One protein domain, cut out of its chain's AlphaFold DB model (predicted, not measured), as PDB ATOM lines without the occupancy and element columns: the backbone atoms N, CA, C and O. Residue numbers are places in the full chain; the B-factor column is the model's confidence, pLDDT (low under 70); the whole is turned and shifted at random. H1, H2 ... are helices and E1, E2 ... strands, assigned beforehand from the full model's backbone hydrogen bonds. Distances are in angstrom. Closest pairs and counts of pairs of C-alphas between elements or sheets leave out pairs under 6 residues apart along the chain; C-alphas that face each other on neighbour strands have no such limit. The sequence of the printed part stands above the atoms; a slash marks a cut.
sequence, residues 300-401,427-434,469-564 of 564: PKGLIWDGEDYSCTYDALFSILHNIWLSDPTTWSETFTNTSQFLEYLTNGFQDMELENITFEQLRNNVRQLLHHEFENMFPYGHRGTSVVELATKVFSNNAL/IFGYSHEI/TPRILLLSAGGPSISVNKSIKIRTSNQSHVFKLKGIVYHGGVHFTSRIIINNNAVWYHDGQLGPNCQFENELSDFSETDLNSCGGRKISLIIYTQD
ATOM      1  N   PRO A 300      17.925 -38.064 -44.023       91.88
ATOM      2  CA  PRO A 300      19.210 -38.451 -44.584       91.88
ATOM      3  C   PRO A 300      19.043 -39.634 -45.542       91.88
ATOM      4  O   PRO A 300      18.313 -40.588 -45.266       91.88
ATOM      5  N   LYS A 301      19.742 -39.566 -46.675       90.69
ATOM      6  CA  LYS A 301      19.775 -40.624 -47.687       90.69
ATOM      7  C   LYS A 301      20.967 -41.540 -47.436       90.69
ATOM      8  O   LYS A 301      22.083 -41.049 -47.260       90.69
ATOM      9  N   GLY A 302      20.725 -42.844 -47.447       93.81
ATOM     10  CA  GLY A 302      21.758 -43.866 -47.359       93.81
ATOM     11  C   GLY A 302      21.963 -44.637 -48.665       93.81
ATOM     12  O   GLY A 302      21.291 -44.382 -49.666       93.81
ATOM     13  N   LEU A 303      22.925 -45.558 -48.642       97.06
ATOM     14  CA  LEU A 303      23.336 -46.408 -49.764       97.06
ATOM     15  C   LEU A 303      22.746 -47.818 -49.660       97.06
ATOM     16  O   LEU A 303      22.809 -48.442 -48.600       97.06
ATOM     17  N   ILE A 304      22.258 -48.356 -50.780       97.19
ATOM     18  CA  ILE A 304      21.812 -49.754 -50.865       97.19
ATOM     19  C   ILE A 304      23.022 -50.689 -50.886       97.19
ATOM     20  O   ILE A 304      23.940 -50.510 -51.690       97.19
ATOM     21  N   TRP A 305      23.001 -51.720 -50.040       96.50
ATOM     22  CA  TRP A 305      24.093 -52.685 -49.942       96.50
ATOM     23  C   TRP A 305      24.237 -53.537 -51.207       96.50
ATOM     24  O   TRP A 305      23.291 -54.169 -51.673       96.50
ATOM     25  N   ASP A 306      25.459 -53.587 -51.727       94.62
ATOM     26  CA  ASP A 306      25.906 -54.534 -52.737       94.62
ATOM     27  C   ASP A 306      26.350 -55.830 -52.048       94.62
ATOM     28  O   ASP A 306      27.401 -55.885 -51.398       94.62
ATOM     29  N   GLY A 307      25.511 -56.860 -52.169       91.19
ATOM     30  CA  GLY A 307      25.744 -58.181 -51.592       91.19
ATOM     31  C   GLY A 307      26.740 -59.047 -52.365       91.19
ATOM     32  O   GLY A 307      27.267 -59.987 -51.777       91.19
ATOM     33  N   GLU A 308      27.037 -58.727 -53.628       89.69
ATOM     34  CA  GLU A 308      28.011 -59.472 -54.438       89.69
ATOM     35  C   GLU A 308      29.432 -59.037 -54.079       89.69
ATOM     36  O   GLU A 308      30.316 -59.857 -53.826       89.69
ATOM     37  N   ASP A 309      29.633 -57.724 -53.970       89.88
ATOM     38  CA  ASP A 309      30.938 -57.144 -53.685       89.88
ATOM     39  C   ASP A 309      31.061 -56.609 -52.243       89.88
ATOM     40  O   ASP A 309      31.995 -55.887 -51.932       89.88
ATOM     41  N   TYR A 310      30.143 -56.908 -51.328       92.50
ATOM     42  CA  TYR A 310      30.195 -56.495 -49.909       92.50
ATOM     43  C   TYR A 310      30.514 -55.002 -49.694       92.50
ATOM     44  O   TYR A 310      31.515 -54.626 -49.079       92.50
ATOM     45  N   SER A 311      29.632 -54.113 -50.155       96.00
ATOM     46  CA  SER A 311      29.869 -52.660 -50.071       96.00
ATOM     47  C   SER A 311      29.640 -52.018 -48.696       96.00
ATOM     48  O   SER A 311      29.911 -50.826 -48.549       96.00
ATOM     49  N   CYS A 312      29.174 -52.766 -47.690       96.31
ATOM     50  CA  CYS A 312      28.649 -52.217 -46.429       96.31
ATOM     51  C   CYS A 312      29.590 -51.221 -45.725       96.31
ATOM     52  O   CYS A 312      29.140 -50.231 -45.148       96.31
ATOM     53  N   THR A 313      30.904 -51.437 -45.818       96.19
ATOM     54  CA  THR A 313      31.933 -50.534 -45.289       96.19
ATOM     55  C   THR A 313      31.868 -49.138 -45.920       96.19
ATOM     56  O   THR A 313      31.954 -48.129 -45.218       96.19
ATOM     57  N   TYR A 314      31.703 -49.079 -47.245       97.62
ATOM     58  CA  TYR A 314      31.551 -47.840 -48.008       97.62
ATOM     59  C   TYR A 314      30.188 -47.215 -47.739       97.62
ATOM     60  O   TYR A 314      30.109 -46.013 -47.506       97.62
ATOM     61  N   ASP A 315      29.138 -48.038 -47.702       97.50
ATOM     62  CA  ASP A 315      27.765 -47.585 -47.486       97.50
ATOM     63  C   ASP A 315      27.629 -46.835 -46.157       97.50
ATOM     64  O   ASP A 315      27.095 -45.725 -46.110       97.50
ATOM     65  N   ALA A 316      28.179 -47.400 -45.079       97.44
ATOM     66  CA  ALA A 316      28.126 -46.801 -43.751       97.44
ATOM     67  C   ALA A 316      28.894 -45.470 -43.667       97.44
ATOM     68  O   ALA A 316      28.373 -44.503 -43.107       97.44
ATOM     69  N   LEU A 317      30.111 -45.404 -44.225       98.25
ATOM     70  CA  LEU A 317      30.946 -44.200 -44.173       98.25
ATOM     71  C   LEU A 317      30.428 -43.101 -45.111       98.25
ATOM     72  O   LEU A 317      30.258 -41.962 -44.682       98.25
ATOM     73  N   PHE A 318      30.161 -43.422 -46.379       98.19
ATOM     74  CA  PHE A 318      29.788 -42.426 -47.387       98.19
ATOM     75  C   PHE A 318      28.411 -41.819 -47.121       98.19
ATOM     76  O   PHE A 318      28.239 -40.629 -47.365       98.19
ATOM     77  N   SER A 319      27.473 -42.568 -46.530       97.62
ATOM     78  CA  SER A 319      26.179 -42.009 -46.103       97.62
ATOM     79  C   SER A 319      26.346 -40.918 -45.033       97.62
ATOM     80  O   SER A 319      25.672 -39.890 -45.085       97.62
ATOM     81  N   ILE A 320      27.288 -41.093 -44.092       98.19
ATOM     82  CA  ILE A 320      27.609 -40.065 -43.088       98.19
ATOM     83  C   ILE A 320      28.263 -38.852 -43.763       98.19
ATOM     84  O   ILE A 320      27.865 -37.720 -43.497       98.19
ATOM     85  N   LEU A 321      29.244 -39.070 -44.648       97.88
ATOM     86  CA  LEU A 321      29.951 -37.978 -45.331       97.88
ATOM     87  C   LEU A 321      29.029 -37.153 -46.231       97.88
ATOM     88  O   LEU A 321      29.127 -35.930 -46.233       97.88
ATOM     89  N   HIS A 322      28.109 -37.805 -46.940       96.94
ATOM     90  CA  HIS A 322      27.097 -37.132 -47.745       96.94
ATOM     91  C   HIS A 322      26.192 -36.251 -46.878       96.94
ATOM     92  O   HIS A 322      25.932 -35.103 -47.223       96.94
ATOM     93  N   ASN A 323      25.762 -36.735 -45.707       95.56
ATOM     94  CA  ASN A 323      24.951 -35.919 -44.805       95.56
ATOM     95  C   ASN A 323      25.725 -34.738 -44.195       95.56
ATOM     96  O   ASN A 323      25.172 -33.646 -44.063       95.56
ATOM     97  N   ILE A 324      27.008 -34.932 -43.871       96.44
ATOM     98  CA  ILE A 324      27.895 -33.835 -43.471       96.44
ATOM     99  C   ILE A 324      27.975 -32.801 -44.599       96.44
ATOM    100  O   ILE A 324      27.778 -31.618 -44.344       96.44
ATOM    101  N   TRP A 325      28.179 -33.232 -45.843       96.38
ATOM    102  CA  TRP A 325      28.229 -32.338 -46.996       96.38
ATOM    103  C   TRP A 325      26.916 -31.568 -47.206       96.38
ATOM    104  O   TRP A 325      26.947 -30.347 -47.316       96.38
ATOM    105  N   LEU A 326      25.760 -32.240 -47.131       93.88
ATOM    106  CA  LEU A 326      24.433 -31.612 -47.237       93.88
ATOM    107  C   LEU A 326      24.171 -30.532 -46.177       93.88
ATOM    108  O   LEU A 326      23.310 -29.678 -46.374       93.88
ATOM    109  N   SER A 327      24.885 -30.566 -45.048       93.06
ATOM    110  CA  SER A 327      24.718 -29.576 -43.980       93.06
ATOM    111  C   SER A 327      25.195 -28.173 -44.374       93.06
ATOM    112  O   SER A 327      24.616 -27.190 -43.916       93.06
ATOM    113  N   ASP A 328      26.230 -28.097 -45.216       94.19
ATOM    114  CA  ASP A 328      26.768 -26.876 -45.821       94.19
ATOM    115  C   ASP A 328      27.605 -27.265 -47.058       94.19
ATOM    116  O   ASP A 328      28.832 -27.423 -46.960       94.19
ATOM    117  N   PRO A 329      26.962 -27.453 -48.228       94.94
ATOM    118  CA  PRO A 329      27.632 -27.949 -49.428       94.94
ATOM    119  C   PRO A 329      28.805 -27.080 -49.870       94.94
ATOM    120  O   PRO A 329      29.798 -27.604 -50.367       94.94
ATOM    121  N   THR A 330      28.733 -25.762 -49.669       94.69
ATOM    122  CA  THR A 330      29.793 -24.829 -50.074       94.69
ATOM    123  C   THR A 330      31.050 -25.061 -49.243       94.69
ATOM    124  O   THR A 330      32.118 -25.352 -49.783       94.69
ATOM    125  N   THR A 331      30.908 -25.001 -47.916       95.06
ATOM    126  CA  THR A 331      32.024 -25.170 -46.983       95.06
ATOM    127  C   THR A 331      32.622 -26.572 -47.057       95.06
ATOM    128  O   THR A 331      33.848 -26.739 -47.029       95.06
ATOM    129  N   TRP A 332      31.774 -27.599 -47.128       95.75
ATOM    130  CA  TRP A 332      32.241 -28.980 -47.145       95.75
ATOM    131  C   TRP A 332      32.839 -29.380 -48.483       95.75
ATOM    132  O   TRP A 332      33.787 -30.159 -48.467       95.75
ATOM    133  N   SER A 333      32.389 -28.808 -49.605       96.00
ATOM    134  CA  SER A 333      33.059 -29.022 -50.894       96.00
ATOM    135  C   SER A 333      34.505 -28.531 -50.847       96.00
ATOM    136  O   SER A 333      35.418 -29.292 -51.153       96.00
ATOM    137  N   GLU A 334      34.732 -27.300 -50.378       94.94
ATOM    138  CA  GLU A 334      36.086 -26.755 -50.221       94.94
ATOM    139  C   GLU A 334      36.920 -27.599 -49.243       94.94
ATOM    140  O   GLU A 334      38.062 -27.965 -49.527       94.94
ATOM    141  N   THR A 335      36.337 -27.952 -48.095       93.62
ATOM    142  CA  THR A 335      37.025 -28.723 -47.052       93.62
ATOM    143  C   THR A 335      37.438 -30.109 -47.550       93.62
ATOM    144  O   THR A 335      38.584 -30.513 -47.357       93.62
ATOM    145  N   PHE A 336      36.527 -30.848 -48.182       95.12
ATOM    146  CA  PHE A 336      36.772 -32.200 -48.680       95.12
ATOM    147  C   PHE A 336      37.787 -32.207 -49.821       95.12
ATOM    148  O   PHE A 336      38.749 -32.972 -49.747       95.12
ATOM    149  N   THR A 337      37.652 -31.303 -50.794       93.69
ATOM    150  CA  THR A 337      38.603 -31.178 -51.907       93.69
ATOM    151  C   THR A 337      40.020 -30.867 -51.422       93.69
ATOM    152  O   THR A 337      40.980 -31.486 -51.870       93.69
ATOM    153  N   ASN A 338      40.166 -29.986 -50.429       90.31
ATOM    154  CA  ASN A 338      41.475 -29.663 -49.853       90.31
ATOM    155  C   ASN A 338      42.037 -30.765 -48.933       90.31
ATOM    156  O   ASN A 338      43.219 -30.738 -48.586       90.31
ATOM    157  N   THR A 339      41.209 -31.725 -48.507       90.06
ATOM    158  CA  THR A 339      41.637 -32.788 -47.587       90.06
ATOM    159  C   THR A 339      42.305 -33.938 -48.332       90.06
ATOM    160  O   THR A 339      43.388 -34.360 -47.926       90.06
ATOM    161  N   SER A 340      41.685 -34.465 -49.392       91.88
ATOM    162  CA  SER A 340      42.245 -35.574 -50.175       91.88
ATOM    163  C   SER A 340      41.604 -35.691 -51.560       91.88
ATOM    164  O   SER A 340      40.467 -35.274 -51.777       91.88
ATOM    165  N   GLN A 341      42.293 -36.380 -52.471       92.75
ATOM    166  CA  GLN A 341      41.779 -36.675 -53.811       92.75
ATOM    167  C   GLN A 341      40.508 -37.551 -53.783       92.75
ATOM    168  O   GLN A 341      39.598 -37.363 -54.585       92.75
ATOM    169  N   PHE A 342      40.397 -38.507 -52.853       95.31
ATOM    170  CA  PHE A 342      39.192 -39.343 -52.742       95.31
ATOM    171  C   PHE A 342      37.979 -38.551 -52.247       95.31
ATOM    172  O   PHE A 342      36.860 -38.801 -52.693       95.31
ATOM    173  N   LEU A 343      38.196 -37.596 -51.342       95.69
ATOM    174  CA  LEU A 343      37.149 -36.694 -50.875       95.69
ATOM    175  C   LEU A 343      36.751 -35.686 -51.954       95.69
ATOM    176  O   LEU A 343      35.569 -35.392 -52.075       95.69
ATOM    177  N   GLU A 344      37.687 -35.231 -52.788       95.19
ATOM    178  CA  GLU A 344      37.378 -34.450 -53.991       95.19
ATOM    179  C   GLU A 344      36.459 -35.225 -54.953       95.19
ATOM    180  O   GLU A 344      35.431 -34.700 -55.381       95.19
ATOM    181  N   TYR A 345      36.762 -36.500 -55.241       96.19
ATOM    182  CA  TYR A 345      35.888 -37.338 -56.074       96.19
ATOM    183  C   TYR A 345      34.489 -37.517 -55.474       96.19
ATOM    184  O   TYR A 345      33.502 -37.464 -56.208       96.19
ATOM    185  N   LEU A 346      34.392 -37.710 -54.154       97.06
ATOM    186  CA  LEU A 346      33.102 -37.782 -53.464       97.06
ATOM    187  C   LEU A 346      32.334 -36.463 -53.565       97.06
ATOM    188  O   LEU A 346      31.157 -36.492 -53.899       97.06
ATOM    189  N   THR A 347      32.991 -35.324 -53.342       96.56
ATOM    190  CA  THR A 347      32.385 -33.989 -53.457       96.56
ATOM    191  C   THR A 347      31.806 -33.740 -54.843       96.56
ATOM    192  O   THR A 347      30.642 -33.359 -54.956       96.56
ATOM    193  N   ASN A 348      32.588 -33.987 -55.898       95.94
ATOM    194  CA  ASN A 348      32.122 -33.813 -57.276       95.94
ATOM    195  C   ASN A 348      30.934 -34.742 -57.564       95.94
ATOM    196  O   ASN A 348      29.929 -34.324 -58.129       95.94
ATOM    197  N   GLY A 349      31.007 -35.983 -57.083       96.06
ATOM    198  CA  GLY A 349      29.907 -36.929 -57.196       96.06
ATOM    199  C   GLY A 349      28.643 -36.522 -56.440       96.06
ATOM    200  O   GLY A 349      27.546 -36.745 -56.941       96.06
ATOM    201  N   PHE A 350      28.763 -35.922 -55.253       95.88
ATOM    202  CA  PHE A 350      27.610 -35.406 -54.510       95.88
ATOM    203  C   PHE A 350      26.924 -34.269 -55.274       95.88
ATOM    204  O   PHE A 350      25.700 -34.239 -55.353       95.88
ATOM    205  N   GLN A 351      27.698 -33.386 -55.910       94.50
ATOM    206  CA  GLN A 351      27.151 -32.352 -56.793       94.50
ATOM    207  C   GLN A 351      26.440 -32.966 -58.009       94.50
ATOM    208  O   GLN A 351      25.334 -32.552 -58.346       94.50
ATOM    209  N   ASP A 352      27.022 -33.997 -58.627       93.69
ATOM    210  CA  ASP A 352      26.392 -34.725 -59.734       93.69
ATOM    211  C   ASP A 352      25.106 -35.456 -59.319       93.69
ATOM    212  O   ASP A 352      24.183 -35.585 -60.124       93.69
ATOM    213  N   MET A 353      25.017 -35.919 -58.069       93.31
ATOM    214  CA  MET A 353      23.796 -36.509 -57.517       93.31
ATOM    215  C   MET A 353      22.674 -35.477 -57.357       93.31
ATOM    216  O   MET A 353      21.529 -35.803 -57.658       93.31
ATOM    217  N   GLU A 354      22.983 -34.248 -56.925       90.75
ATOM    218  CA  GLU A 354      22.004 -33.145 -56.854       90.75
ATOM    219  C   GLU A 354      21.502 -32.731 -58.246       90.75
ATOM    220  O   GLU A 354      20.363 -32.294 -58.398       90.75
ATOM    221  N   LEU A 355      22.337 -32.905 -59.275       91.12
ATOM    222  CA  LEU A 355      21.969 -32.710 -60.680       91.12
ATOM    223  C   LEU A 355      21.291 -33.939 -61.314       91.12
ATOM    224  O   LEU A 355      20.989 -33.913 -62.503       91.12
ATOM    225  N   GLU A 356      21.068 -35.012 -60.545       90.56
ATOM    226  CA  GLU A 356      20.513 -36.299 -60.996       90.56
ATOM    227  C   GLU A 356      21.317 -36.987 -62.126       90.56
ATOM    228  O   GLU A 356      20.809 -37.869 -62.821       90.56
ATOM    229  N   ASN A 357      22.598 -36.637 -62.292       90.12
ATOM    230  CA  ASN A 357      23.479 -37.215 -63.313       90.12
ATOM    231  C   ASN A 357      23.905 -38.649 -62.970       90.12
ATOM    232  O   ASN A 357      24.108 -39.476 -63.863       90.12
ATOM    233  N   ILE A 358      24.075 -38.936 -61.676       95.50
ATOM    234  CA  ILE A 358      24.484 -40.242 -61.157       95.50
ATOM    235  C   ILE A 358      23.673 -40.615 -59.914       95.50
ATOM    236  O   ILE A 358      23.205 -39.770 -59.153       95.50
ATOM    237  N   THR A 359      23.540 -41.915 -59.677       95.62
ATOM    238  CA  THR A 359      22.993 -42.462 -58.427       95.62
ATOM    239  C   THR A 359      24.059 -42.511 -57.331       95.62
ATOM    240  O   THR A 359      25.263 -42.483 -57.605       95.62
ATOM    241  N   PHE A 360      23.626 -42.646 -56.075       95.88
ATOM    242  CA  PHE A 360      24.556 -42.729 -54.948       95.88
ATOM    243  C   PHE A 360      25.412 -44.006 -55.035       95.88
ATOM    244  O   PHE A 360      26.624 -43.981 -54.823       95.88
ATOM    245  N   GLU A 361      24.805 -45.117 -55.445       97.44
ATOM    246  CA  GLU A 361      25.464 -46.405 -55.644       97.44
ATOM    247  C   GLU A 361      26.509 -46.342 -56.766       97.44
ATOM    248  O   GLU A 361      27.590 -46.917 -56.631       97.44
ATOM    249  N   GLN A 362      26.229 -45.609 -57.852       96.44
ATOM    250  CA  GLN A 362      27.207 -45.364 -58.917       96.44
ATOM    251  C   GLN A 362      28.405 -44.566 -58.401       96.44
ATOM    252  O   GLN A 362      29.539 -44.978 -58.639       96.44
ATOM    253  N   LEU A 363      28.180 -43.482 -57.649       97.44
ATOM    254  CA  LEU A 363      29.268 -42.715 -57.036       97.44
ATOM    255  C   LEU A 363      30.141 -43.597 -56.139       97.44
ATOM    256  O   LEU A 363      31.366 -43.634 -56.288       97.44
ATOM    257  N   ARG A 364      29.511 -44.353 -55.234       97.00
ATOM    258  CA  ARG A 364      30.211 -45.301 -54.364       97.00
ATOM    259  C   ARG A 364      31.057 -46.274 -55.184       97.00
ATOM    260  O   ARG A 364      32.226 -46.474 -54.861       97.00
ATOM    261  N   ASN A 365      30.483 -46.874 -56.226       96.94
ATOM    262  CA  ASN A 365      31.172 -47.853 -57.065       96.94
ATOM    263  C   ASN A 365      32.356 -47.238 -57.823       96.94
ATOM    264  O   ASN A 365      33.405 -47.874 -57.903       96.94
ATOM    265  N   ASN A 366      32.234 -45.993 -58.293       96.06
ATOM    266  CA  ASN A 366      33.324 -45.263 -58.944       96.06
ATOM    267  C   ASN A 366      34.505 -45.050 -57.985       96.06
ATOM    268  O   ASN A 366      35.638 -45.418 -58.295       96.06
ATOM    269  N   VAL A 367      34.248 -44.520 -56.783       96.31
ATOM    270  CA  VAL A 367      35.299 -44.291 -55.772       96.31
ATOM    271  C   VAL A 367      35.911 -45.613 -55.314       96.31
ATOM    272  O   VAL A 367      37.128 -45.734 -55.165       96.31
ATOM    273  N   ARG A 368      35.079 -46.640 -55.140       95.31
ATOM    274  CA  ARG A 368      35.527 -47.986 -54.798       95.31
ATOM    275  C   ARG A 368      36.445 -48.581 -55.868       95.31
ATOM    276  O   ARG A 368      37.441 -49.201 -55.509       95.31
ATOM    277  N   GLN A 369      36.139 -48.390 -57.149       95.81
ATOM    278  CA  GLN A 369      36.977 -48.864 -58.249       95.81
ATOM    279  C   GLN A 369      38.365 -48.221 -58.219       95.81
ATOM    280  O   GLN A 369      39.360 -48.921 -58.395       95.81
ATOM    281  N   LEU A 370      38.439 -46.917 -57.939       95.38
ATOM    282  CA  LEU A 370      39.712 -46.208 -57.777       95.38
ATOM    283  C   LEU A 370      40.514 -46.769 -56.595       95.38
ATOM    284  O   LEU A 370      41.685 -47.110 -56.742       95.38
ATOM    285  N   LEU A 371      39.860 -46.946 -55.444       95.25
ATOM    286  CA  LEU A 371      40.477 -47.529 -54.251       95.25
ATOM    287  C   LEU A 371      40.988 -48.957 -54.501       95.25
ATOM    288  O   LEU A 371      42.100 -49.284 -54.093       95.25
ATOM    289  N   HIS A 372      40.212 -49.799 -55.187       94.69
ATOM    290  CA  HIS A 372      40.624 -51.155 -55.547       94.69
ATOM    291  C   HIS A 372      41.809 -51.157 -56.516       94.69
ATOM    292  O   HIS A 372      42.750 -51.923 -56.336       94.69
ATOM    293  N   HIS A 373      41.786 -50.285 -57.526       94.19
ATOM    294  CA  HIS A 373      42.857 -50.192 -58.513       94.19
ATOM    295  C   HIS A 373      44.204 -49.834 -57.871       94.19
ATOM    296  O   HIS A 373      45.228 -50.426 -58.209       94.19
ATOM    297  N   GLU A 374      44.209 -48.897 -56.921       91.00
ATOM    298  CA  GLU A 374      45.432 -48.490 -56.222       91.00
ATOM    299  C   GLU A 374      45.832 -49.445 -55.089       91.00
ATOM    300  O   GLU A 374      47.019 -49.609 -54.790       91.00
ATOM    301  N   PHE A 375      44.853 -50.080 -54.439       92.50
ATOM    302  CA  PHE A 375      45.050 -50.831 -53.203       92.50
ATOM    303  C   PHE A 375      44.250 -52.142 -53.158       92.50
ATOM    304  O   PHE A 375      43.561 -52.430 -52.176       92.50
ATOM    305  N   GLU A 376      44.402 -52.976 -54.187       91.19
ATOM    306  CA  GLU A 376      43.660 -54.233 -54.405       91.19
ATOM    307  C   GLU A 376      43.533 -55.115 -53.150       91.19
ATOM    308  O   GLU A 376      42.461 -55.628 -52.836       91.19
ATOM    309  N   ASN A 377      44.623 -55.257 -52.388       89.44
ATOM    310  CA  ASN A 377      44.649 -56.100 -51.190       89.44
ATOM    311  C   ASN A 377      43.874 -55.520 -49.994       89.44
ATOM    312  O   ASN A 377      43.426 -56.298 -49.155       89.44
ATOM    313  N   MET A 378      43.762 -54.189 -49.887       90.31
ATOM    314  CA  MET A 378      43.031 -53.512 -48.801       90.31
ATOM    315  C   MET A 378      41.554 -53.318 -49.150       90.31
ATOM    316  O   MET A 378      40.707 -53.354 -48.263       90.31
ATOM    317  N   PHE A 379      41.244 -53.144 -50.438       94.56
ATOM    318  CA  PHE A 379      39.892 -52.886 -50.936       94.56
ATOM    319  C   PHE A 379      39.477 -53.913 -51.995       94.56
ATOM    320  O   PHE A 379      39.272 -53.539 -53.147       94.56
ATOM    321  N   PRO A 380      39.387 -55.210 -51.657       91.69
ATOM    322  CA  PRO A 380      39.052 -56.254 -52.619       91.69
ATOM    323  C   PRO A 380      37.598 -56.162 -53.127       91.69
ATOM    324  O   PRO A 380      36.720 -55.566 -52.498       91.69
ATOM    325  N   TYR A 381      37.347 -56.786 -54.278       89.75
ATOM    326  CA  TYR A 381      36.000 -57.140 -54.740       89.75
ATOM    327  C   TYR A 381      35.580 -58.519 -54.207       89.75
ATOM    328  O   TYR A 381      36.408 -59.289 -53.703       89.75
ATOM    329  N   GLY A 382      34.291 -58.832 -54.319       87.94
ATOM    330  CA  GLY A 382      33.674 -60.046 -53.804       87.94
ATOM    331  C   GLY A 382      33.438 -60.033 -52.292       87.94
ATOM    332  O   GLY A 382      33.419 -58.998 -51.630       87.94
ATOM    333  N   HIS A 383      33.321 -61.226 -51.713       85.88
ATOM    334  CA  HIS A 383      32.939 -61.436 -50.310       85.88
ATOM    335  C   HIS A 383      34.073 -61.244 -49.289       85.88
ATOM    336  O   HIS A 383      34.030 -61.777 -48.176       85.88
ATOM    337  N   ARG A 384      35.144 -60.542 -49.664       85.19
ATOM    338  CA  ARG A 384      36.275 -60.288 -48.771       85.19
ATOM    339  C   ARG A 384      36.046 -58.933 -48.106       85.19
ATOM    340  O   ARG A 384      36.075 -57.906 -48.767       85.19
ATOM    341  N   GLY A 385      35.758 -58.948 -46.806       83.62
ATOM    342  CA  GLY A 385      35.395 -57.738 -46.066       83.62
ATOM    343  C   GLY A 385      36.508 -56.685 -46.030       83.62
ATOM    344  O   GLY A 385      37.693 -57.021 -46.008       83.62
ATOM    345  N   THR A 386      36.100 -55.418 -45.960       90.56
ATOM    346  CA  THR A 386      36.982 -54.244 -45.894       90.56
ATOM    347  C   THR A 386      36.880 -53.582 -44.521       90.56
ATOM    348  O   THR A 386      35.779 -53.379 -44.003       90.56
ATOM    349  N   SER A 387      38.011 -53.179 -43.941       92.69
ATOM    350  CA  SER A 387      38.029 -52.411 -42.691       92.69
ATOM    351  C   SER A 387      37.558 -50.971 -42.917       92.69
ATOM    352  O   SER A 387      38.138 -50.242 -43.722       92.69
ATOM    353  N   VAL A 388      36.546 -50.515 -42.163       94.25
ATOM    354  CA  VAL A 388      36.087 -49.112 -42.235       94.25
ATOM    355  C   VAL A 388      37.160 -48.130 -41.769       94.25
ATOM    356  O   VAL A 388      37.233 -47.008 -42.259       94.25
ATOM    357  N   VAL A 389      38.029 -48.563 -40.857       92.75
ATOM    358  CA  VAL A 389      39.129 -47.746 -40.345       92.75
ATOM    359  C   VAL A 389      40.211 -47.581 -41.415       92.75
ATOM    360  O   VAL A 389      40.724 -46.479 -41.602       92.75
ATOM    361  N   GLU A 390      40.529 -48.639 -42.168       92.25
ATOM    362  CA  GLU A 390      41.463 -48.550 -43.301       92.25
ATOM    363  C   GLU A 390      40.871 -47.726 -44.448       92.25
ATOM    364  O   GLU A 390      41.571 -46.888 -45.019       92.25
ATOM    365  N   LEU A 391      39.572 -47.898 -44.731       95.38
ATOM    366  CA  LEU A 391      38.849 -47.080 -45.703       95.38
ATOM    367  C   LEU A 391      38.921 -45.600 -45.329       95.38
ATOM    368  O   LEU A 391      39.358 -44.794 -46.143       95.38
ATOM    369  N   ALA A 392      38.565 -45.248 -44.092       95.00
ATOM    370  CA  ALA A 392      38.694 -43.887 -43.592       95.00
ATOM    371  C   ALA A 392      40.141 -43.388 -43.723       95.00
ATOM    372  O   ALA A 392      40.368 -42.308 -44.256       95.00
ATOM    373  N   THR A 393      41.133 -44.191 -43.328       91.50
ATOM    374  CA  THR A 393      42.560 -43.818 -43.407       91.50
ATOM    375  C   THR A 393      42.987 -43.441 -44.817       91.50
ATOM    376  O   THR A 393      43.753 -42.497 -44.986       91.50
ATOM    377  N   LYS A 394      42.484 -44.143 -45.836       92.44
ATOM    378  CA  LYS A 394      42.798 -43.850 -47.239       92.44
ATOM    379  C   LYS A 394      41.966 -42.718 -47.811       92.44
ATOM    380  O   LYS A 394      42.517 -41.843 -48.467       92.44
ATOM    381  N   VAL A 395      40.674 -42.675 -47.506       94.31
ATOM    382  CA  VAL A 395      39.800 -41.585 -47.953       94.31
ATOM    383  C   VAL A 395      40.249 -40.247 -47.363       94.31
ATOM    384  O   VAL A 395      40.154 -39.242 -48.044       94.31
ATOM    385  N   PHE A 396      40.811 -40.213 -46.154       92.44
ATOM    386  CA  PHE A 396      41.305 -38.989 -45.509       92.44
ATOM    387  C   PHE A 396      42.830 -38.810 -45.592       92.44
ATOM    388  O   PHE A 396      43.372 -37.932 -44.919       92.44
ATOM    389  N   SER A 397      43.557 -39.623 -46.372       85.44
ATOM    390  CA  SER A 397      45.020 -39.521 -46.414       85.44
ATOM    391  C   SER A 397      45.475 -38.242 -47.113       85.44
ATOM    392  O   SER A 397      45.135 -38.020 -48.276       85.44
ATOM    393  N   ASN A 398      46.311 -37.461 -46.429       78.62
ATOM    394  CA  ASN A 398      46.995 -36.290 -46.967       78.62
ATOM    395  C   ASN A 398      48.495 -36.386 -46.640       78.62
ATOM    396  O   ASN A 398      48.866 -36.775 -45.534       78.62
ATOM    397  N   ASN A 399      49.358 -36.054 -47.603       69.25
ATOM    398  CA  ASN A 399      50.815 -36.075 -47.425       69.25
ATOM    399  C   ASN A 399      51.357 -34.808 -46.733       69.25
ATOM    400  O   ASN A 399      52.543 -34.756 -46.409       69.25
ATOM    401  N   ALA A 400      50.526 -33.782 -46.535       73.00
ATOM    402  CA  ALA A 400      50.911 -32.559 -45.844       73.00
ATOM    403  C   ALA A 400      50.969 -32.781 -44.324       73.00
ATOM    404  O   ALA A 400      49.978 -33.158 -43.699       73.00
ATOM    405  N   LEU A 401      52.130 -32.512 -43.722       76.75
ATOM    406  CA  LEU A 401      52.289 -32.513 -42.269       76.75
ATOM    407  C   LEU A 401      51.564 -31.291 -41.695       76.75
ATOM    408  O   LEU A 401      51.959 -30.156 -41.950       76.75
ATOM    409  N   ILE A 427      42.225 -40.402 -35.423       81.94
ATOM    410  CA  ILE A 427      42.827 -40.707 -34.134       81.94
ATOM    411  C   ILE A 427      42.451 -42.133 -33.774       81.94
ATOM    412  O   ILE A 427      41.281 -42.489 -33.621       81.94
ATOM    413  N   PHE A 428      43.447 -42.981 -33.610       81.00
ATOM    414  CA  PHE A 428      43.203 -44.389 -33.381       81.00
ATOM    415  C   PHE A 428      43.127 -44.721 -31.890       81.00
ATOM    416  O   PHE A 428      43.937 -44.264 -31.087       81.00
ATOM    417  N   GLY A 429      42.137 -45.524 -31.510       65.94
ATOM    418  CA  GLY A 429      42.058 -46.131 -30.191       65.94
ATOM    419  C   GLY A 429      42.674 -47.512 -30.298       65.94
ATOM    420  O   GLY A 429      42.172 -48.341 -31.048       65.94
ATOM    421  N   TYR A 430      43.768 -47.770 -29.596       59.66
ATOM    422  CA  TYR A 430      44.504 -49.024 -29.776       59.66
ATOM    423  C   TYR A 430      44.775 -49.796 -28.477       59.66
ATOM    424  O   TYR A 430      45.340 -50.891 -28.527       59.66
ATOM    425  N   SER A 431      44.324 -49.267 -27.337       58.16
ATOM    426  CA  SER A 431      44.479 -49.893 -26.026       58.16
ATOM    427  C   SER A 431      43.124 -50.280 -25.436       58.16
ATOM    428  O   SER A 431      42.197 -49.469 -25.403       58.16
ATOM    429  N   HIS A 432      43.049 -51.497 -24.884       59.47
ATOM    430  CA  HIS A 432      41.912 -51.988 -24.098       59.47
ATOM    431  C   HIS A 432      41.621 -51.140 -22.844       59.47
ATOM    432  O   HIS A 432      40.570 -51.310 -22.232       59.47
ATOM    433  N   GLU A 433      42.532 -50.239 -22.462       64.44
ATOM    434  CA  GLU A 433      42.368 -49.326 -21.329       64.44
ATOM    435  C   GLU A 433      41.604 -48.046 -21.683       64.44
ATOM    436  O   GLU A 433      41.212 -47.316 -20.780       64.44
ATOM    437  N   ILE A 434      41.410 -47.733 -22.971       73.69
ATOM    438  CA  ILE A 434      40.716 -46.508 -23.383       73.69
ATOM    439  C   ILE A 434      39.218 -46.694 -23.162       73.69
ATOM    440  O   ILE A 434      38.549 -47.405 -23.911       73.69
ATOM    441  N   THR A 469      43.717 -26.581 -37.107       86.31
ATOM    442  CA  THR A 469      42.761 -27.593 -36.635       86.31
ATOM    443  C   THR A 469      41.908 -28.109 -37.804       86.31
ATOM    444  O   THR A 469      41.308 -27.290 -38.507       86.31
ATOM    445  N   PRO A 470      41.827 -29.433 -38.041       89.00
ATOM    446  CA  PRO A 470      40.997 -29.972 -39.112       89.00
ATOM    447  C   PRO A 470      39.513 -29.766 -38.800       89.00
ATOM    448  O   PRO A 470      39.095 -29.889 -37.654       89.00
ATOM    449  N   ARG A 471      38.685 -29.515 -39.818       92.06
ATOM    450  CA  ARG A 471      37.232 -29.343 -39.623       92.06
ATOM    451  C   ARG A 471      36.490 -30.651 -39.346       92.06
ATOM    452  O   ARG A 471      35.334 -30.623 -38.936       92.06
ATOM    453  N   ILE A 472      37.134 -31.794 -39.561       93.62
ATOM    454  CA  ILE A 472      36.575 -33.127 -39.338       93.62
ATOM    455  C   ILE A 472      37.596 -34.002 -38.620       93.62
ATOM    456  O   ILE A 472      38.784 -33.979 -38.937       93.62
ATOM    457  N   LEU A 473      37.119 -34.766 -37.644       93.62
ATOM    458  CA  LEU A 473      37.914 -35.702 -36.866       93.62
ATOM    459  C   LEU A 473      37.218 -37.046 -36.793       93.62
ATOM    460  O   LEU A 473      36.016 -37.140 -36.549       93.62
ATOM    461  N   LEU A 474      38.006 -38.091 -36.984       94.81
ATOM    462  CA  LEU A 474      37.550 -39.464 -36.986       94.81
ATOM    463  C   LEU A 474      38.267 -40.203 -35.865       94.81
ATOM    464  O   LEU A 474      39.475 -40.071 -35.703       94.81
ATOM    465  N   LEU A 475      37.537 -40.986 -35.083       92.75
ATOM    466  CA  LEU A 475      38.103 -41.774 -34.000       92.75
ATOM    467  C   LEU A 475      37.802 -43.248 -34.227       92.75
ATOM    468  O   LEU A 475      36.639 -43.646 -34.285       92.75
ATOM    469  N   SER A 476      38.851 -44.061 -34.344       91.75
ATOM    470  CA  SER A 476      38.705 -45.520 -34.348       91.75
ATOM    471  C   SER A 476      38.423 -45.997 -32.926       91.75
ATOM    472  O   SER A 476      39.145 -45.613 -32.002       91.75
ATOM    473  N   ALA A 477      37.406 -46.835 -32.741       85.25
ATOM    474  CA  ALA A 477      37.097 -47.402 -31.432       85.25
ATOM    475  C   ALA A 477      38.055 -48.565 -31.098       85.25
ATOM    476  O   ALA A 477      38.171 -49.521 -31.861       85.25
ATOM    477  N   GLY A 478      38.743 -48.477 -29.954       61.72
ATOM    478  CA  GLY A 478      39.873 -49.351 -29.593       61.72
ATOM    479  C   GLY A 478      39.642 -50.456 -28.562       61.72
ATOM    480  O   GLY A 478      40.611 -51.036 -28.078       61.72
ATOM    481  N   GLY A 479      38.399 -50.752 -28.178       63.69
ATOM    482  CA  GLY A 479      38.100 -51.672 -27.073       63.69
ATOM    483  C   GLY A 479      36.646 -52.164 -27.050       63.69
ATOM    484  O   GLY A 479      35.873 -51.836 -27.948       63.69
ATOM    485  N   PRO A 480      36.241 -52.961 -26.038       62.25
ATOM    486  CA  PRO A 480      34.898 -53.559 -25.965       62.25
ATOM    487  C   PRO A 480      33.759 -52.550 -25.684       62.25
ATOM    488  O   PRO A 480      32.586 -52.866 -25.943       62.25
ATOM    489  N   SER A 481      34.099 -51.360 -25.167       75.19
ATOM    490  CA  SER A 481      33.192 -50.233 -24.896       75.19
ATOM    491  C   SER A 481      33.970 -48.918 -24.723       75.19
ATOM    492  O   SER A 481      34.895 -48.869 -23.913       75.19
ATOM    493  N   ILE A 482      33.567 -47.857 -25.425       85.00
ATOM    494  CA  ILE A 482      34.097 -46.492 -25.312       85.00
ATOM    495  C   ILE A 482      32.955 -45.503 -25.034       85.00
ATOM    496  O   ILE A 482      31.950 -45.476 -25.733       85.00
ATOM    497  N   SER A 483      33.077 -44.666 -24.006       88.31
ATOM    498  CA  SER A 483      32.111 -43.586 -23.761       88.31
ATOM    499  C   SER A 483      32.204 -42.545 -24.878       88.31
ATOM    500  O   SER A 483      33.256 -41.912 -25.047       88.31
ATOM    501  N   VAL A 484      31.128 -42.382 -25.652       90.56
ATOM    502  CA  VAL A 484      31.072 -41.457 -26.793       90.56
ATOM    503  C   VAL A 484      30.531 -40.108 -26.331       90.56
ATOM    504  O   VAL A 484      29.338 -39.956 -26.077       90.56
ATOM    505  N   ASN A 485      31.405 -39.105 -26.238       91.81
ATOM    506  CA  ASN A 485      30.982 -37.750 -25.890       91.81
ATOM    507  C   ASN A 485      30.220 -37.109 -27.063       91.81
ATOM    508  O   ASN A 485      30.677 -37.158 -28.200       91.81
ATOM    509  N   LYS A 486      29.086 -36.452 -26.809       92.94
ATOM    510  CA  LYS A 486      28.275 -35.799 -27.866       92.94
ATOM    511  C   LYS A 486      28.982 -34.594 -28.497       92.94
ATOM    512  O   LYS A 486      28.788 -34.291 -29.673       92.94
ATOM    513  N   SER A 487      29.832 -33.933 -27.717       92.81
ATOM    514  CA  SER A 487      30.732 -32.886 -28.180       92.81
ATOM    515  C   SER A 487      32.100 -33.019 -27.525       92.81
ATOM    516  O   SER A 487      32.234 -33.466 -26.381       92.81
ATOM    517  N   ILE A 488      33.133 -32.633 -28.266       92.19
ATOM    518  CA  ILE A 488      34.516 -32.601 -27.795       92.19
ATOM    519  C   ILE A 488      35.099 -31.217 -28.052       92.19
ATOM    520  O   ILE A 488      34.646 -30.479 -28.924       92.19
ATOM    521  N   LYS A 489      36.102 -30.843 -27.261       88.81
ATOM    522  CA  LYS A 489      36.757 -29.543 -27.367       88.81
ATOM    523  C   LYS A 489      38.248 -29.749 -27.531       88.81
ATOM    524  O   LYS A 489      38.881 -30.341 -26.659       88.81
ATOM    525  N   ILE A 490      38.790 -29.236 -28.627       84.19
ATOM    526  CA  ILE A 490      40.224 -29.255 -28.905       84.19
ATOM    527  C   ILE A 490      40.748 -27.839 -28.719       84.19
ATOM    528  O   ILE A 490      40.123 -26.858 -29.132       84.19
ATOM    529  N   ARG A 491      41.860 -27.721 -28.000       74.06
ATOM    530  CA  ARG A 491      42.527 -26.449 -27.734       74.06
ATOM    531  C   ARG A 491      43.811 -26.409 -28.545       74.06
ATOM    532  O   ARG A 491      44.615 -27.327 -28.440       74.06
ATOM    533  N   THR A 492      43.979 -25.354 -29.326       68.88
ATOM    534  CA  THR A 492      45.261 -24.955 -29.906       68.88
ATOM    535  C   THR A 492      45.869 -23.848 -29.046       68.88
ATOM    536  O   THR A 492      45.228 -23.361 -28.111       68.88
ATOM    537  N   SER A 493      47.103 -23.435 -29.346       61.56
ATOM    538  CA  SER A 493      47.802 -22.382 -28.596       61.56
ATOM    539  C   SER A 493      47.010 -21.066 -28.522       61.56
ATOM    540  O   SER A 493      47.138 -20.330 -27.548       61.56
ATOM    541  N   ASN A 494      46.166 -20.789 -29.526       63.69
ATOM    542  CA  ASN A 494      45.509 -19.492 -29.694       63.69
ATOM    543  C   ASN A 494      43.972 -19.567 -29.665       63.69
ATOM    544  O   ASN A 494      43.321 -18.538 -29.482       63.69
ATOM    545  N   GLN A 495      43.371 -20.743 -29.878       77.88
ATOM    546  CA  GLN A 495      41.921 -20.898 -30.035       77.88
ATOM    547  C   GLN A 495      41.422 -22.221 -29.454       77.88
ATOM    548  O   GLN A 495      42.176 -23.156 -29.191       77.88
ATOM    549  N   SER A 496      40.111 -22.316 -29.241       82.75
ATOM    550  CA  SER A 496      39.491 -23.581 -28.883       82.75
ATOM    551  C   SER A 496      38.306 -23.870 -29.780       82.75
ATOM    552  O   SER A 496      37.367 -23.081 -29.845       82.75
ATOM    553  N   HIS A 497      38.361 -25.027 -30.424       88.88
ATOM    554  CA  HIS A 497      37.390 -25.484 -31.400       88.88
ATOM    555  C   HIS A 497      36.488 -26.532 -30.756       88.88
ATOM    556  O   HIS A 497      36.967 -27.473 -30.109       88.88
ATOM    557  N   VAL A 498      35.180 -26.340 -30.896       92.00
ATOM    558  CA  VAL A 498      34.168 -27.301 -30.456       92.00
ATOM    559  C   VAL A 498      33.810 -28.170 -31.647       92.00
ATOM    560  O   VAL A 498      33.609 -27.673 -32.749       92.00
ATOM    561  N   PHE A 499      33.750 -29.469 -31.407       94.38
ATOM    562  CA  PHE A 499      33.360 -30.460 -32.388       94.38
ATOM    563  C   PHE A 499      32.108 -31.182 -31.910       94.38
ATOM    564  O   PHE A 499      32.039 -31.600 -30.749       94.38
ATOM    565  N   LYS A 500      31.146 -31.374 -32.808       95.50
ATOM    566  CA  LYS A 500      29.915 -32.130 -32.561       95.50
ATOM    567  C   LYS A 500      29.955 -33.482 -33.252       95.50
ATOM    568  O   LYS A 500      30.497 -33.616 -34.347       95.50
ATOM    569  N   LEU A 501      29.374 -34.480 -32.598       96.50
ATOM    570  CA  LEU A 501      29.197 -35.814 -33.153       96.50
ATOM    571  C   LEU A 501      28.251 -35.757 -34.365       96.50
ATOM    572  O   LEU A 501      27.138 -35.248 -34.247       96.50
ATOM    573  N   LYS A 502      28.687 -36.290 -35.510       97.00
ATOM    574  CA  LYS A 502      27.911 -36.324 -36.766       97.00
ATOM    575  C   LYS A 502      27.611 -37.726 -37.271       97.00
ATOM    576  O   LYS A 502      26.634 -37.921 -37.987       97.00
ATOM    577  N   GLY A 503      28.403 -38.721 -36.886       96.94
ATOM    578  CA  GLY A 503      28.094 -40.092 -37.258       96.94
ATOM    579  C   GLY A 503      28.867 -41.135 -36.480       96.94
ATOM    580  O   GLY A 503      29.932 -40.870 -35.921       96.94
ATOM    581  N   ILE A 504      28.303 -42.337 -36.450       97.31
ATOM    582  CA  ILE A 504      28.907 -43.516 -35.835       97.31
ATOM    583  C   ILE A 504      28.737 -44.692 -36.786       97.31
ATOM    584  O   ILE A 504      27.629 -44.954 -37.246       97.31
ATOM    585  N   VAL A 505      29.814 -45.431 -37.037       97.50
ATOM    586  CA  VAL A 505      29.778 -46.702 -37.766       97.50
ATOM    587  C   VAL A 505      29.889 -47.860 -36.780       97.50
ATOM    588  O   VAL A 505      30.772 -47.875 -35.918       97.50
ATOM    589  N   TYR A 506      29.016 -48.850 -36.943       95.69
ATOM    590  CA  TYR A 506      28.940 -50.073 -36.155       95.69
ATOM    591  C   TYR A 506      29.281 -51.284 -37.018       95.69
ATOM    592  O   TYR A 506      28.921 -51.330 -38.190       95.69
ATOM    593  N   HIS A 507      29.924 -52.283 -36.424       93.38
ATOM    594  CA  HIS A 507      30.294 -53.543 -37.053       93.38
ATOM    595  C   HIS A 507      29.812 -54.733 -36.222       93.38
ATOM    596  O   HIS A 507      29.958 -54.762 -34.996       93.38
ATOM    597  N   GLY A 508      29.257 -55.741 -36.885       90.50
ATOM    598  CA  GLY A 508      28.931 -57.024 -36.271       90.50
ATOM    599  C   GLY A 508      28.352 -57.993 -37.294       90.50
ATOM    600  O   GLY A 508      27.646 -57.572 -38.208       90.50
ATOM    601  N   GLY A 509      28.676 -59.282 -37.156       82.62
ATOM    602  CA  GLY A 509      28.208 -60.314 -38.087       82.62
ATOM    603  C   GLY A 509      28.621 -60.050 -39.539       82.62
ATOM    604  O   GLY A 509      27.781 -60.167 -40.418       82.62
ATOM    605  N   VAL A 510      29.880 -59.642 -39.765       87.25
ATOM    606  CA  VAL A 510      30.477 -59.266 -41.071       87.25
ATOM    607  C   VAL A 510      29.753 -58.153 -41.845       87.25
ATOM    608  O   VAL A 510      29.955 -58.010 -43.046       87.25
ATOM    609  N   HIS A 511      28.952 -57.333 -41.160       94.25
ATOM    610  CA  HIS A 511      28.203 -56.230 -41.761       94.25
ATOM    611  C   HIS A 511      28.423 -54.913 -41.012       94.25
ATOM    612  O   HIS A 511      28.530 -54.900 -39.778       94.25
ATOM    613  N   PHE A 512      28.464 -53.809 -41.760       96.25
ATOM    614  CA  PHE A 512      28.565 -52.454 -41.223       96.25
ATOM    615  C   PHE A 512      27.239 -51.700 -41.350       96.25
ATOM    616  O   PHE A 512      26.590 -51.729 -42.392       96.25
ATOM    617  N   THR A 513      26.871 -50.977 -40.295       97.19
ATOM    618  CA  THR A 513      25.693 -50.092 -40.249       97.19
ATOM    619  C   THR A 513      26.088 -48.750 -39.650       97.19
ATOM    620  O   THR A 513      27.128 -48.657 -38.993       97.19
ATOM    621  N   SER A 514      25.284 -47.704 -39.814       97.62
ATOM    622  CA  SER A 514      25.617 -46.378 -39.284       97.62
ATOM    623  C   SER A 514      24.469 -45.705 -38.542       97.62
ATOM    624  O   SER A 514      23.299 -45.971 -38.785       97.62
ATOM    625  N   ARG A 515      24.826 -44.816 -37.611       97.56
ATOM    626  CA  ARG A 515      23.953 -43.745 -37.126       97.56
ATOM    627  C   ARG A 515      24.446 -42.424 -37.697       97.56
ATOM    628  O   ARG A 515      25.639 -42.134 -37.612       97.56
ATOM    629  N   ILE A 516      23.533 -41.643 -38.249       97.75
ATOM    630  CA  ILE A 516      23.764 -40.323 -38.834       97.75
ATOM    631  C   ILE A 516      23.083 -39.300 -37.925       97.75
ATOM    632  O   ILE A 516      21.910 -39.456 -37.590       97.75
ATOM    633  N   ILE A 517      23.824 -38.277 -37.506       96.25
ATOM    634  CA  ILE A 517      23.316 -37.198 -36.660       96.25
ATOM    635  C   ILE A 517      23.273 -35.923 -37.496       96.25
ATOM    636  O   ILE A 517      24.313 -35.370 -37.860       96.25
ATOM    637  N   ILE A 518      22.061 -35.447 -37.775       92.69
ATOM    638  CA  ILE A 518      21.847 -34.240 -38.581       92.69
ATOM    639  C   ILE A 518      21.898 -32.971 -37.701       92.69
ATOM    640  O   ILE A 518      22.019 -33.038 -36.478       92.69
ATOM    641  N   ASN A 519      21.821 -31.780 -38.304       87.44
ATOM    642  CA  ASN A 519      22.050 -30.500 -37.608       87.44
ATOM    643  C   ASN A 519      21.109 -30.198 -36.428       87.44
ATOM    644  O   ASN A 519      21.518 -29.493 -35.508       87.44
ATOM    645  N   ASN A 520      19.888 -30.735 -36.421       86.56
ATOM    646  CA  ASN A 520      18.944 -30.587 -35.306       86.56
ATOM    647  C   ASN A 520      19.170 -31.617 -34.178       86.56
ATOM    648  O   ASN A 520      18.338 -31.737 -33.289       86.56
ATOM    649  N   ASN A 521      20.282 -32.359 -34.214       91.44
ATOM    650  CA  ASN A 521      20.611 -33.461 -33.311       91.44
ATOM    651  C   ASN A 521      19.693 -34.695 -33.417       91.44
ATOM    652  O   ASN A 521      19.811 -35.586 -32.580       91.44
ATOM    653  N   ALA A 522      18.826 -34.806 -34.429       94.31
ATOM    654  CA  ALA A 522      18.092 -36.043 -34.691       94.31
ATOM    655  C   ALA A 522      19.046 -37.161 -35.133       94.31
ATOM    656  O   ALA A 522      19.913 -36.955 -35.992       94.31
ATOM    657  N   VAL A 523      18.860 -38.348 -34.558       96.75
ATOM    658  CA  VAL A 523      19.653 -39.546 -34.836       96.75
ATOM    659  C   VAL A 523      18.873 -40.469 -35.759       96.75
ATOM    660  O   VAL A 523      17.736 -40.851 -35.477       96.75
ATOM    661  N   TRP A 524      19.513 -40.843 -36.860       97.06
ATOM    662  CA  TRP A 524      18.953 -41.707 -37.885       97.06
ATOM    663  C   TRP A 524      19.812 -42.953 -38.055       97.06
ATOM    664  O   TRP A 524      21.020 -42.850 -38.265       97.06
ATOM    665  N   TYR A 525      19.200 -44.128 -37.991       97.12
ATOM    666  CA  TYR A 525      19.851 -45.405 -38.237       97.12
ATOM    667  C   TYR A 525      19.805 -45.774 -39.721       97.12
ATOM    668  O   TYR A 525      18.768 -45.644 -40.371       97.12
ATOM    669  N   HIS A 526      20.917 -46.272 -40.250       97.19
ATOM    670  CA  HIS A 526      21.031 -46.739 -41.623       97.19
ATOM    671  C   HIS A 526      21.658 -48.137 -41.681       97.19
ATOM    672  O   HIS A 526      22.769 -48.370 -41.191       97.19
ATOM    673  N   ASP A 527      20.946 -49.047 -42.340       96.69
ATOM    674  CA  ASP A 527      21.409 -50.382 -42.697       96.69
ATOM    675  C   ASP A 527      21.130 -50.605 -44.188       96.69
ATOM    676  O   ASP A 527      19.977 -50.765 -44.589       96.69
ATOM    677  N   GLY A 528      22.189 -50.639 -45.003       94.56
ATOM    678  CA  GLY A 528      22.064 -50.785 -46.454       94.56
ATOM    679  C   GLY A 528      21.406 -52.098 -46.896       94.56
ATOM    680  O   GLY A 528      20.923 -52.176 -48.024       94.56
ATOM    681  N   GLN A 529      21.333 -53.119 -46.026       94.50
ATOM    682  CA  GLN A 529      20.566 -54.348 -46.292       94.50
ATOM    683  C   GLN A 529      19.053 -54.107 -46.305       94.50
ATOM    684  O   GLN A 529      18.320 -54.855 -46.949       94.50
ATOM    685  N   LEU A 530      18.579 -53.073 -45.605       93.62
ATOM    686  CA  LEU A 530      17.164 -52.700 -45.531       93.62
ATOM    687  C   LEU A 530      16.757 -51.702 -46.629       93.62
ATOM    688  O   LEU A 530      15.575 -51.379 -46.757       93.62
ATOM    689  N   GLY A 531      17.716 -51.229 -47.430       93.19
ATOM    690  CA  GLY A 531      17.518 -50.261 -48.506       93.19
ATOM    691  C   GLY A 531      18.107 -48.879 -48.195       93.19
ATOM    692  O   GLY A 531      18.861 -48.729 -47.238       93.19
ATOM    693  N   PRO A 532      17.769 -47.849 -48.993       92.62
ATOM    694  CA  PRO A 532      18.417 -46.532 -48.928       92.62
ATOM    695  C   PRO A 532      17.846 -45.611 -47.835       92.62
ATOM    696  O   PRO A 532      18.346 -44.506 -47.617       92.62
ATOM    697  N   ASN A 533      16.750 -46.018 -47.190       93.12
ATOM    698  CA  ASN A 533      16.009 -45.179 -46.257       93.12
ATOM    699  C   ASN A 533      16.620 -45.257 -44.859       93.12
ATOM    700  O   ASN A 533      16.712 -46.339 -44.277       93.12
ATOM    701  N   CYS A 534      16.958 -44.102 -44.290       94.56
ATOM    702  CA  CYS A 534      17.343 -44.028 -42.888       94.56
ATOM    703  C   CYS A 534      16.098 -44.020 -41.989       94.56
ATOM    704  O   CYS A 534      15.093 -43.378 -42.299       94.56
ATOM    705  N   GLN A 535      16.173 -44.712 -40.858       94.88
ATOM    706  CA  GLN A 535      15.101 -44.807 -39.870       94.88
ATOM    707  C   GLN A 535      15.370 -43.829 -38.730       94.88
ATOM    708  O   GLN A 535      16.443 -43.863 -38.132       94.88
ATOM    709  N   PHE A 536      14.415 -42.954 -38.428       95.50
ATOM    710  CA  PHE A 536      14.518 -42.075 -37.266       95.50
ATOM    711  C   PHE A 536      14.500 -42.918 -35.986       95.50
ATOM    712  O   PHE A 536      13.629 -43.774 -35.834       95.50
ATOM    713  N   GLU A 537      15.447 -42.674 -35.080       94.38
ATOM    714  CA  GLU A 537      15.464 -43.311 -33.762       94.38
ATOM    715  C   GLU A 537      14.951 -42.351 -32.685       94.38
ATOM    716  O   GLU A 537      13.859 -42.569 -32.177       94.38
ATOM    717  N   ASN A 538      15.729 -41.321 -32.332       94.12
ATOM    718  CA  ASN A 538      15.441 -40.338 -31.273       94.12
ATOM    719  C   ASN A 538      16.341 -39.093 -31.438       94.12
ATOM    720  O   ASN A 538      17.175 -39.036 -32.348       94.12
ATOM    721  N   GLU A 539      16.228 -38.105 -30.547       94.62
ATOM    722  CA  GLU A 539      17.212 -37.022 -30.460       94.62
ATOM    723  C   GLU A 539      18.505 -37.494 -29.780       94.62
ATOM    724  O   GLU A 539      18.503 -38.359 -28.905       94.62
ATOM    725  N   LEU A 540      19.648 -36.899 -30.136       93.94
ATOM    726  CA  LEU A 540      20.951 -37.269 -29.574       93.94
ATOM    727  C   LEU A 540      20.992 -37.079 -28.050       93.94
ATOM    728  O   LEU A 540      21.747 -37.769 -27.364       93.94
ATOM    729  N   SER A 541      20.202 -36.153 -27.500       93.25
ATOM    730  CA  SER A 541      19.991 -35.938 -26.060       93.25
ATOM    731  C   SER A 541      19.555 -37.210 -25.338       93.25
ATOM    732  O   SER A 541      20.060 -37.454 -24.241       93.25
ATOM    733  N   ASP A 542      18.727 -38.031 -25.979       92.19
ATOM    734  CA  ASP A 542      18.082 -39.202 -25.375       92.19
ATOM    735  C   ASP A 542      19.019 -40.409 -25.257       92.19
ATOM    736  O   ASP A 542      18.783 -41.309 -24.455       92.19
ATOM    737  N   PHE A 543      20.118 -40.420 -26.013       92.06
ATOM    738  CA  PHE A 543      21.140 -41.459 -25.913       92.06
ATOM    739  C   PHE A 543      22.117 -41.139 -24.780       92.06
ATOM    740  O   PHE A 543      22.716 -40.057 -24.740       92.06
ATOM    741  N   SER A 544      22.354 -42.091 -23.880       88.38
ATOM    742  CA  SER A 544      23.514 -42.027 -22.991       88.38
ATOM    743  C   SER A 544      24.812 -42.234 -23.783       88.38
ATOM    744  O   SER A 544      24.817 -42.795 -24.881       88.38
ATOM    745  N   GLU A 545      25.951 -41.821 -23.218       80.62
ATOM    746  CA  GLU A 545      27.260 -42.059 -23.853       80.62
ATOM    747  C   GLU A 545      27.561 -43.561 -24.034       80.62
ATOM    748  O   GLU A 545      28.374 -43.937 -24.883       80.62
ATOM    749  N   THR A 546      26.888 -44.426 -23.265       82.06
ATOM    750  CA  THR A 546      26.973 -45.884 -23.377       82.06
ATOM    751  C   THR A 546      26.019 -46.476 -24.413       82.06
ATOM    752  O   THR A 546      26.400 -47.454 -25.053       82.06
ATOM    753  N   ASP A 547      24.848 -45.878 -24.656       87.38
ATOM    754  CA  ASP A 547      23.875 -46.368 -25.657       87.38
ATOM    755  C   ASP A 547      24.403 -46.250 -27.092       87.38
ATOM    756  O   ASP A 547      23.983 -46.965 -28.004       87.38
ATOM    757  N   LEU A 548      25.376 -45.363 -27.293       91.44
ATOM    758  CA  LEU A 548      26.074 -45.168 -28.559       91.44
ATOM    759  C   LEU A 548      27.155 -46.232 -28.829       91.44
ATOM    760  O   LEU A 548      27.700 -46.271 -29.925       91.44
ATOM    761  N   ASN A 549      27.469 -47.122 -27.876       88.94
ATOM    762  CA  ASN A 549      28.480 -48.173 -28.079       88.94
ATOM    763  C   ASN A 549      28.012 -49.331 -28.951       88.94
ATOM    764  O   ASN A 549      28.833 -50.063 -29.516       88.94
ATOM    765  N   SER A 550      26.705 -49.559 -29.000       88.69
ATOM    766  CA  SER A 550      26.139 -50.672 -29.739       88.69
ATOM    767  C   SER A 550      24.792 -50.326 -30.333       88.69
ATOM    768  O   SER A 550      24.006 -49.593 -29.742       88.69
ATOM    769  N   CYS A 551      24.510 -50.909 -31.487       89.50
ATOM    770  CA  CYS A 551      23.238 -50.769 -32.173       89.50
ATOM    771  C   CYS A 551      22.916 -52.097 -32.861       89.50
ATOM    772  O   CYS A 551      23.766 -52.647 -33.563       89.50
ATOM    773  N   GLY A 552      21.731 -52.665 -32.609       83.00
ATOM    774  CA  GLY A 552      21.291 -53.915 -33.246       83.00
ATOM    775  C   GLY A 552      22.265 -55.093 -33.087       83.00
ATOM    776  O   GLY A 552      22.526 -55.803 -34.050       83.00
ATOM    777  N   GLY A 553      22.883 -55.259 -31.908       86.25
ATOM    778  CA  GLY A 553      23.882 -56.312 -31.650       86.25
ATOM    779  C   GLY A 553      25.274 -56.060 -32.252       86.25
ATOM    780  O   GLY A 553      26.179 -56.871 -32.061       86.25
ATOM    781  N   ARG A 554      25.473 -54.931 -32.943       91.56
ATOM    782  CA  ARG A 554      26.750 -54.505 -33.532       91.56
ATOM    783  C   ARG A 554      27.472 -53.538 -32.600       91.56
ATOM    784  O   ARG A 554      26.834 -52.816 -31.836       91.56
ATOM    785  N   LYS A 555      28.802 -53.524 -32.655       92.38
ATOM    786  CA  LYS A 555      29.672 -52.698 -31.805       92.38
ATOM    787  C   LYS A 555      30.244 -51.532 -32.593       92.38
ATOM    788  O   LYS A 555      30.484 -51.652 -33.789       92.38
ATOM    789  N   ILE A 556      30.463 -50.411 -31.924       92.69
ATOM    790  CA  ILE A 556      31.091 -49.229 -32.509       92.69
ATOM    791  C   ILE A 556      32.468 -49.553 -33.108       92.69
ATOM    792  O   ILE A 556      33.249 -50.303 -32.529       92.69
ATOM    793  N   SER A 557      32.752 -48.988 -34.280       92.56
ATOM    794  CA  SER A 557      34.018 -49.162 -34.997       92.56
ATOM    795  C   SER A 557      34.670 -47.826 -35.349       92.56
ATOM    796  O   SER A 557      35.892 -47.719 -35.284       92.56
ATOM    797  N   LEU A 558      33.878 -46.814 -35.715       94.94
ATOM    798  CA  LEU A 558      34.369 -45.497 -36.122       94.94
ATOM    799  C   LEU A 558      33.404 -44.407 -35.647       94.94
ATOM    800  O   LEU A 558      32.190 -44.568 -35.757       94.94
ATOM    801  N   ILE A 559      33.945 -43.303 -35.143       96.00
ATOM    802  CA  ILE A 559      33.198 -42.150 -34.622       96.00
ATOM    803  C   ILE A 559      33.618 -40.917 -35.410       96.00
ATOM    804  O   ILE A 559      34.812 -40.712 -35.611       96.00
ATOM    805  N   ILE A 560      32.669 -40.100 -35.858       97.38
ATOM    806  CA  ILE A 560      32.939 -38.958 -36.736       97.38
ATOM    807  C   ILE A 560      32.404 -37.685 -36.088       97.38
ATOM    808  O   ILE A 560      31.217 -37.582 -35.769       97.38
ATOM    809  N   TYR A 561      33.293 -36.712 -35.930       96.69
ATOM    810  CA  TYR A 561      33.015 -35.392 -35.392       96.69
ATOM    811  C   TYR A 561      33.340 -34.311 -36.416       96.69
ATOM    812  O   TYR A 561      34.344 -34.407 -37.119       96.69
ATOM    813  N   THR A 562      32.555 -33.240 -36.442       95.88
ATOM    814  CA  THR A 562      32.860 -32.045 -37.240       95.88
ATOM    815  C   THR A 562      32.940 -30.822 -36.351       95.88
ATOM    816  O   THR A 562      32.241 -30.741 -35.342       95.88
ATOM    817  N   GLN A 563      33.794 -29.878 -36.722       91.88
ATOM    818  CA  GLN A 563      33.870 -28.583 -36.072       91.88
ATOM    819  C   GLN A 563      32.557 -27.819 -36.304       91.88
ATOM    820  O   GLN A 563      32.005 -27.879 -37.403       91.88
ATOM    821  N   ASP A 564      32.067 -27.156 -35.255       75.50
ATOM    822  CA  ASP A 564      30.963 -26.190 -35.340       75.50
ATOM    823  C   ASP A 564      31.359 -24.887 -36.044       75.50
ATOM    824  O   ASP A 564      32.527 -24.442 -35.875       75.50
TER     825      ASP A 564
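AT A GLANCE: This is residues 300 to 401, 427 to 434 and 469 to 564 of the 564 residues of an uncharacterized protein of Piloderma croceum (strain F 1598) (UniProt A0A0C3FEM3). One strongly twisted, branched sheet of seven strands makes a wall with helices over one face: H1 over E3 and E4, and short H5 over E7. H3 and H4 cover H1 on the side away from the sheet, and H2 stands at H1's end; H2, H3 and H4 make a row running to and fro. The 206 printed residues hold five named helices, then seven named strands, with antiparallel neighbours throughout the sheet; the class is mixed. The whole is compact and rounded, with a radius of gyration of the C-alphas of 16.2 A and spans of 39 by 38 by 32 A.

IN THESE COORDINATES: Look first for the longest strand, E3, residues 496 to 508, 35.8 A from C-alpha 496 at (39.491, -23.581, -28.883) to C-alpha 508. Find E7 at residues 554 to 563, 27.0 A long, ending at C-alpha 563 at (33.870, -28.583, -36.072); it bends by 51 degrees at residue 557. The other strands are E1, 472 to 476; E2, 487 to 491; E4, 511 to 517, 20.3 A; E5, 522 to 526; and E6, 535 to 539. H1, residues 312 to 327, begins at C-alpha 312 at (28.649, -52.217, -46.429) and is 23.1 A long. H2 is 329 to 339, H3 341 to 354, 20.3 A, H4 360 to 375, 22.1 A, and H5 388 to 395.

HOW THE PARTS SIT: Beside E3, E2 and E4 lie on one side and E7 on the other side. Look at N 488 and O 499 for E2 and E3, 2.9 A; N 506 and O 513 for E3 and E4, 2.8 A; N 505 and O 558 for E3 and E7, 2.8 A. E1 is the antiparallel neighbour of E7, with N 473 and O 561 at 2.8 A. E2 to E6 form a meander, each strand the antiparallel neighbour of the one before; N 516 and O 524 of E4 and E5 are 2.8 A apart, N 523 and O 538 of E5 and E6 2.9 A. H1 and H5 are on the same face, at heights over the sheet of 7.8 A and 9.9 A. H3 touches H4, the C-alphas of Gly 349 and Leu 363 being closest at 5.8 A; this helical hairpin has a shallow tilt of 16 degrees. Every O i to N i+4 pair is within hydrogen-bond range in H2, H3, H4 and H5; in H1, 11 of 12.

THE WHOLE: The C-alphas of Glu 308 and Asn 494 are farthest apart, 50.2 A. Cuts leave gaps of 14.9 A between C-alphas 401 and 427 and 23.2 A between C-alphas 434 and 469. The links H4 to H5 and E6 to E7 are long. The pLDDT is under 70 at residues 399, 429 to 433, 478 to 480 and 492 to 494.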